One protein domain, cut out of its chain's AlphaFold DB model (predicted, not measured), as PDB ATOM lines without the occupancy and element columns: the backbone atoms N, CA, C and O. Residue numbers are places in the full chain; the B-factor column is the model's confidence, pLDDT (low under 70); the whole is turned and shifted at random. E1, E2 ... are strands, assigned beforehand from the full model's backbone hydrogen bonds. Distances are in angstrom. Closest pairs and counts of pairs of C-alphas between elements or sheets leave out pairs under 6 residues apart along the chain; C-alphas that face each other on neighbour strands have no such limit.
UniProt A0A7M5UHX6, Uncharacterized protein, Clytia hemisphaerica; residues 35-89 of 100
ATOM      1  N   VAL A  35     -15.052  27.522 -38.501       89.56
ATOM      2  CA  VAL A  35     -13.839  28.215 -38.090       89.56
ATOM      3  C   VAL A  35     -13.279  28.934 -39.311       89.56
ATOM      4  O   VAL A  35     -13.013  28.318 -40.346       89.56
ATOM      5  N   ASP A  36     -13.105  30.237 -39.190       90.50
ATOM      6  CA  ASP A  36     -12.577  31.149 -40.203       90.50
ATOM      7  C   ASP A  36     -11.104  31.506 -39.971       90.50
ATOM      8  O   ASP A  36     -10.455  32.022 -40.875       90.50
ATOM      9  N   SER A  37     -10.540  31.182 -38.808       91.06
ATOM     10  CA  SER A  37      -9.172  31.534 -38.434       91.06
ATOM     11  C   SER A  37      -8.432  30.352 -37.782       91.06
ATOM     12  O   SER A  37      -9.030  29.462 -37.180       91.06
ATOM     13  N   LYS A  38      -7.103  30.261 -37.935       89.19
ATOM     14  CA  LYS A  38      -6.303  29.199 -37.288       89.19
ATOM     15  C   LYS A  38      -4.986  29.711 -36.708       89.19
ATOM     16  O   LYS A  38      -4.400  30.642 -37.260       89.19
ATOM     17  N   PRO A  39      -4.434  29.059 -35.665       90.75
ATOM     18  CA  PRO A  39      -3.059  29.307 -35.254       90.75
ATOM     19  C   PRO A  39      -2.091  28.950 -36.388       90.75
ATOM     20  O   PRO A  39      -2.090  27.825 -36.895       90.75
ATOM     21  N   SER A  40      -1.225  29.889 -36.755       92.38
ATOM     22  CA  SER A  40      -0.147  29.650 -37.711       92.38
ATOM     23  C   SER A  40       0.991  28.839 -37.088       92.38
ATOM     24  O   SER A  40       1.207  28.866 -35.873       92.38
ATOM     25  N   ARG A  41       1.734  28.117 -37.931       91.94
ATOM     26  CA  ARG A  41       3.028  27.501 -37.586       91.94
ATOM     27  C   ARG A  41       4.218  28.338 -38.050       91.94
ATOM     28  O   ARG A  41       5.348  27.945 -37.812       91.94
ATOM     29  N   MET A  42       3.955  29.474 -38.687       95.62
ATOM     30  CA  MET A  42       4.987  30.361 -39.196       95.62
ATOM     31  C   MET A  42       5.493  31.306 -38.103       95.62
ATOM     32  O   MET A  42       4.747  31.711 -37.198       95.62
ATOM     33  N   TYR A  43       6.753  31.692 -38.238       96.75
ATOM     34  CA  TYR A  43       7.459  32.627 -37.380       96.75
ATOM     35  C   TYR A  43       8.162  33.685 -38.228       96.75
ATOM     36  O   TYR A  43       8.567  33.402 -39.352       96.75
ATOM     37  N   TYR A  44       8.290  34.877 -37.662       96.88
ATOM     38  CA  TYR A  44       9.167  35.937 -38.128       96.88
ATOM     39  C   TYR A  44      10.508  35.848 -37.404       96.88
ATOM     40  O   TYR A  44      10.519  35.652 -36.180       96.88
ATOM     41  N   ASP A  45      11.610  35.995 -38.131       95.00
ATOM     42  CA  ASP A  45      12.933  36.191 -37.538       95.00
ATOM     43  C   ASP A  45      13.253  37.681 -37.308       95.00
ATOM     44  O   ASP A  45      12.360  38.532 -37.328       95.00
ATOM     45  N   GLU A  46      14.515  37.990 -36.994       92.19
ATOM     46  CA  GLU A  46      14.976  39.354 -36.704       92.19
ATOM     47  C   GLU A  46      14.995  40.250 -37.956       92.19
ATOM     48  O   GLU A  46      14.824  41.465 -37.835       92.19
ATOM     49  N   ASP A  47      15.131  39.650 -39.141       92.81
ATOM     50  CA  ASP A  47      15.162  40.336 -40.436       92.81
ATOM     51  C   ASP A  47      13.754  40.499 -41.044       92.81
ATOM     52  O   ASP A  47      13.545  41.292 -41.966       92.81
ATOM     53  N   GLY A  48      12.758  39.815 -40.470       93.81
ATOM     54  CA  GLY A  48      11.357  39.873 -40.881       93.81
ATOM     55  C   GLY A  48      10.974  38.813 -41.912       93.81
ATOM     56  O   GLY A  48       9.870  38.880 -42.466       93.81
ATOM     57  N   ASP A  49      11.835  37.823 -42.144       95.31
ATOM     58  CA  ASP A  49      11.528  36.680 -42.991       95.31
ATOM     59  C   ASP A  49      10.476  35.797 -42.316       95.31
ATOM     60  O   ASP A  49      10.437  35.676 -41.095       95.31
ATOM     61  N   LEU A  50       9.593  35.178 -43.107       95.69
ATOM     62  CA  LEU A  50       8.488  34.348 -42.615       95.69
ATOM     63  C   LEU A  50       8.703  32.881 -43.007       95.69
ATOM     64  O   LEU A  50       8.578  32.526 -44.179       95.69
ATOM     65  N   ALA A  51       8.936  32.006 -42.028       96.62
ATOM     66  CA  ALA A  51       9.133  30.572 -42.260       96.62
ATOM     67  C   ALA A  51       8.548  29.713 -41.126       96.62
ATOM     68  O   ALA A  51       8.306  30.190 -40.019       96.62
ATOM     69  N   GLU A  52       8.311  28.426 -41.389       95.25
ATOM     70  CA  GLU A  52       7.947  27.461 -40.337       95.25
ATOM     71  C   GLU A  52       9.152  27.139 -39.437       95.25
ATOM     72  O   GLU A  52       9.010  26.969 -38.225       95.25
ATOM     73  N   GLU A  53      10.354  27.098 -40.019       95.06
ATOM     74  CA  GLU A  53      11.601  26.802 -39.320       95.06
ATOM     75  C   GLU A  53      12.742  27.664 -39.865       95.06
ATOM     76  O   GLU A  53      12.865  27.837 -41.076       95.06
ATOM     77  N   PHE A  54      13.606  28.139 -38.968       96.19
ATOM     78  CA  PHE A  54      14.790  28.925 -39.309       96.19
ATOM     79  C   PHE A  54      16.059  28.158 -38.967       96.19
ATOM     80  O   PHE A  54      16.110  27.420 -37.974       96.19
ATOM     81  N   TYR A  55      17.092  28.364 -39.777       95.94
ATOM     82  CA  TYR A  55      18.410  27.783 -39.583       95.94
ATOM     83  C   TYR A  55      19.475  28.861 -39.763       95.94
ATOM     84  O   TYR A  55      19.389  29.658 -40.689       95.94
ATOM     85  N   GLU A  56      20.482  28.855 -38.898       94.12
ATOM     86  CA  GLU A  56      21.646  29.737 -38.995       94.12
ATOM     87  C   GLU A  56      22.892  28.916 -39.331       94.12
ATOM     88  O   GLU A  56      23.045  27.769 -38.884       94.12
ATOM     89  N   GLU A  57      23.796  29.508 -40.100       94.81
ATOM     90  CA  GLU A  57      25.101  28.917 -40.344       94.81
ATOM     91  C   GLU A  57      25.985  29.088 -39.106       94.81
ATOM     92  O   GLU A  57      26.160  30.180 -38.566       94.81
ATOM     93  N   VAL A  58      26.577  27.987 -38.660       95.06
ATOM     94  CA  VAL A  58      27.567  27.972 -37.593       95.06
ATOM     95  C   VAL A  58      28.917  27.664 -38.219       95.06
ATOM     96  O   VAL A  58      29.194  26.526 -38.606       95.06
ATOM     97  N   THR A  59      29.775  28.679 -38.287       95.06
ATOM     98  CA  THR A  59      31.156  28.545 -38.760       95.06
ATOM     99  C   THR A  59      32.090  28.322 -37.563       95.06
ATOM    100  O   THR A  59      32.354  29.260 -36.804       95.06
ATOM    101  N   PRO A  60      32.593  27.096 -37.329       93.44
ATOM    102  CA  PRO A  60      33.588  26.866 -36.288       93.44
ATOM    103  C   PRO A  60      34.945  27.466 -36.687       93.44
ATOM    104  O   PRO A  60      35.278  27.556 -37.866       93.44
ATOM    105  N   GLN A  61      35.773  27.826 -35.698       92.12
ATOM    106  CA  GLN A  61      37.116  28.380 -35.935       92.12
ATOM    107  C   GLN A  61      38.040  27.402 -36.686       92.12
ATOM    108  O   GLN A  61      38.944  27.819 -37.407       92.12
ATOM    109  N   GLN A  62      37.807  26.100 -36.517       87.38
ATOM    110  CA  GLN A  62      38.401  25.034 -37.313       87.38
ATOM    111  C   GLN A  62      37.320  23.988 -37.599       87.38
ATOM    112  O   GLN A  62      36.664  23.515 -36.672       87.38
ATOM    113  N   GLY A  63      37.135  23.629 -38.871       90.00
ATOM    114  CA  GLY A  63      36.172  22.614 -39.303       90.00
ATOM    115  C   GLY A  63      35.232  23.093 -40.408       90.00
ATOM    116  O   GLY A  63      35.372  24.197 -40.931       90.00
ATOM    117  N   THR A  64      34.281  22.230 -40.764       92.94
ATOM    118  CA  THR A  64      33.282  22.505 -41.803       92.94
ATOM    119  C   THR A  64      32.086  23.249 -41.203       92.94
ATOM    120  O   THR A  64      31.604  22.839 -40.141       92.94
ATOM    121  N   PRO A  65      31.586  24.312 -41.858       95.88
ATOM    122  CA  PRO A  65      30.349  24.966 -41.454       95.88
ATOM    123  C   PRO A  65      29.168  23.994 -41.446       95.88
ATOM    124  O   PRO A  65      29.110  23.053 -42.243       95.88
ATOM    125  N   TRP A  66      28.220  24.224 -40.545       95.38
ATOM    126  CA  TRP A  66      26.996  23.432 -40.456       95.38
ATOM    127  C   TRP A  66      25.797  24.317 -40.127       95.38
ATOM    128  O   TRP A  66      25.951  25.431 -39.635       95.38
ATOM    129  N   MET A  67      24.595  23.813 -40.397       96.31
ATOM    130  CA  MET A  67      23.348  24.548 -40.179       96.31
ATOM    131  C   MET A  67      22.707  24.142 -38.856       96.31
ATOM    132  O   MET A  67      22.438  22.961 -38.623       96.31
ATOM    133  N   ARG A  68      22.412  25.120 -37.999       95.38
ATOM    134  CA  ARG A  68      21.741  24.909 -36.715       95.38
ATOM    135  C   ARG A  68      20.318  25.434 -36.764       95.38
ATOM    136  O   ARG A  68      20.100  26.567 -37.164       95.38
ATOM    137  N   ARG A  69      19.359  24.648 -36.267       96.06
ATOM    138  CA  ARG A  69      17.982  25.119 -36.085       96.06
ATOM    139  C   ARG A  69      17.920  26.231 -35.036       96.06
ATOM    140  O   ARG A  69      18.326  26.029 -33.889       96.06
ATOM    141  N   VAL A  70      17.328  27.356 -35.410       94.62
ATOM    142  CA  VAL A  70      17.066  28.492 -34.528       94.62
ATOM    143  C   VAL A  70      15.710  28.301 -33.851       94.62
ATOM    144  O   VAL A  70      14.721  27.914 -34.468       94.62
ATOM    145  N   THR A  71      15.670  28.530 -32.539       93.69
ATOM    146  CA  THR A  71      14.442  28.426 -31.719       93.69
ATOM    147  C   THR A  71      14.228  29.631 -30.808       93.69
ATOM    148  O   THR A  71      13.206  29.725 -30.130       93.69
ATOM    149  N   LYS A  72      15.194  30.552 -30.763       92.88
ATOM    150  CA  LYS A  72      15.175  31.758 -29.931       92.88
ATOM    151  C   LYS A  72      14.918  32.970 -30.815       92.88
ATOM    152  O   LYS A  72      15.181  32.907 -32.007       92.88
ATOM    153  N   ASN A  73      14.413  34.044 -30.213       91.56
ATOM    154  CA  ASN A  73      14.157  35.336 -30.862       91.56
ATOM    155  C   ASN A  73      13.203  35.294 -32.075       91.56
ATOM    156  O   ASN A  73      13.057  36.288 -32.772       91.56
ATOM    157  N   LEU A  74      12.495  34.182 -32.283       94.31
ATOM    158  CA  LEU A  74      11.458  34.054 -33.300       94.31
ATOM    159  C   LEU A  74      10.114  34.562 -32.767       94.31
ATOM    160  O   LEU A  74       9.672  34.174 -31.680       94.31
ATOM    161  N   THR A  75       9.433  35.386 -33.556       95.19
ATOM    162  CA  THR A  75       8.101  35.906 -33.231       95.19
ATOM    163  C   THR A  75       7.044  35.127 -33.998       95.19
ATOM    164  O   THR A  75       7.045  35.099 -35.221       95.19
ATOM    165  N   LYS A  76       6.107  34.474 -33.307       95.00
ATOM    166  CA  LYS A  76       5.050  33.699 -33.978       95.00
ATOM    167  C   LYS A  76       4.118  34.621 -34.771       95.00
ATOM    168  O   LYS A  76       3.663  35.621 -34.225       95.00
ATOM    169  N   GLN A  77       3.745  34.228 -35.992       94.62
ATOM    170  CA  GLN A  77       2.814  34.989 -36.842       94.62
ATOM    171  C   GLN A  77       1.437  35.208 -36.184       94.62
ATOM    172  O   GLN A  77       0.774  36.204 -36.442       94.62
ATOM    173  N   GLY A  78       1.011  34.293 -35.307       92.62
ATOM    174  CA  GLY A  78      -0.245  34.402 -34.564       92.62
ATOM    175  C   GLY A  78      -1.391  33.640 -35.226       92.62
ATOM    176  O   GLY A  78      -1.215  32.484 -35.620       92.62
ATOM    177  N   VAL A  79      -2.570  34.261 -35.274       93.06
ATOM    178  CA  VAL A  79      -3.778  33.734 -35.926       93.06
ATOM    179  C   VAL A  79      -3.764  34.169 -37.390       93.06
ATOM    180  O   VAL A  79      -3.486  35.328 -37.681       93.06
ATOM    181  N   VAL A  80      -4.057  33.252 -38.306       91.56
ATOM    182  CA  VAL A  80      -4.138  33.537 -39.742       91.56
ATOM    183  C   VAL A  80      -5.533  33.176 -40.247       91.56
ATOM    184  O   VAL A  80      -6.010  32.078 -39.928       91.56
ATOM    185  N   PRO A  81      -6.182  34.059 -41.029       93.25
ATOM    186  CA  PRO A  81      -7.471  33.762 -41.630       93.25
ATOM    187  C   PRO A  81      -7.352  32.603 -42.621       93.25
ATOM    188  O   PRO A  81      -6.365  32.445 -43.341       93.25
ATOM    189  N   LEU A  82      -8.376  31.768 -42.642       90.56
ATOM    190  CA  LEU A  82      -8.545  30.689 -43.592       90.56
ATOM    191  C   LEU A  82      -9.248  31.236 -44.832       90.56
ATOM    192  O   LEU A  82     -10.275  31.897 -44.732       90.56
ATOM    193  N   GLU A  83      -8.726  30.902 -46.010       92.75
ATOM    194  CA  GLU A  83      -9.371  31.248 -47.284       92.75
ATOM    195  C   GLU A  83     -10.770  30.621 -47.409       92.75
ATOM    196  O   GLU A  83     -11.685  31.216 -47.971       92.75
ATOM    197  N   ILE A  84     -10.942  29.423 -46.845       92.19
ATOM    198  CA  ILE A  84     -12.205  28.689 -46.802       92.19
ATOM    199  C   ILE A  84     -12.472  28.285 -45.355       92.19
ATOM    200  O   ILE A  84     -11.592  27.724 -44.694       92.19
ATOM    201  N   GLN A  85     -13.701  28.518 -44.890       90.62
ATOM    202  CA  GLN A  85     -14.149  28.104 -43.564       90.62
ATOM    203  C   GLN A  85     -13.987  26.593 -43.368       90.62
ATOM    204  O   GLN A  85     -14.313  25.786 -44.240       90.62
ATOM    205  N   ARG A  86     -13.483  26.201 -42.199       89.69
ATOM    206  CA  ARG A  86     -13.276  24.799 -41.825       89.69
ATOM    207  C   ARG A  86     -14.228  24.392 -40.722       89.69
ATOM    208  O   ARG A  86     -14.707  25.228 -39.971       89.69
ATOM    209  N   LEU A  87     -14.488  23.096 -40.618       89.56
ATOM    210  CA  LEU A  87     -15.277  22.564 -39.520       89.56
ATOM    211  C   LEU A  87     -14.460  22.556 -38.221       89.56
ATOM    212  O   LEU A  87     -13.296  22.150 -38.218       89.56
ATOM    213  N   HIS A  88     -15.088  22.964 -37.126       86.94
ATOM    214  CA  HIS A  88     -14.547  22.864 -35.783       86.94
ATOM    215  C   HIS A  88     -14.381  21.381 -35.398       86.94
ATOM    216  O   HIS A  88     -15.327  20.609 -35.557       86.94
ATOM    217  N   PRO A  89     -13.209  20.957 -34.884       81.69
ATOM    218  CA  PRO A  89     -12.915  19.541 -34.645       81.69
ATOM    219  C   PRO A  89     -13.861  18.888 -33.630       81.69
ATOM    220  O   PRO A  89     -14.188  17.713 -33.773       81.69
TER     221      PRO A  89
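This is residues 35 to 89 of the 100 residues of an uncharacterized protein of Clytia hemisphaerica (UniProt A0A7M5UHX6). Two small two-stranded antiparallel ribbons, E1 with E4 and the hairpin E2 and E3, make opposite ends of a long rod, and residues 40 to 53 and 71 to 78 span the middle between them. The 55 printed residues hold no named helix and strands E1, E2, E3, E4 in that order, all strand, with 24 residues in named elements, under half. The whole is extended, radius of gyration of the C-alphas 16.3 A, spanning 54 by 21 by 16 A.

Start at E1, residues 35 to 39, antiparallel to E4, residues 79 to 87, at 137 degrees; look for N 35 and O 86, 2.7 A apart. E4 bends by 101 degrees at residue 84. Next find E2, residues 54 to 58, and E3, residues 66 to 70, a hairpin, antiparallel at 140 degrees, with N 58 and O 66 at 2.8 A. E1 and E3 are apart, as are E2 and E4.

Find C-alpha 35 at (-13.839, 28.215, -38.090); E1 runs 11.2 A. E2 covers 12.9 A, E3 12.6 A. E4 runs 16.4 A to C-alpha 87 at (-15.277, 22.564, -39.520).

The farthest C-alphas, of Gln 62 and Leu 87, are 53.8 A apart. The printed part has no cut; the link E1 to E2 is long, 14 residues. No printed residue is under 70 in pLDDT.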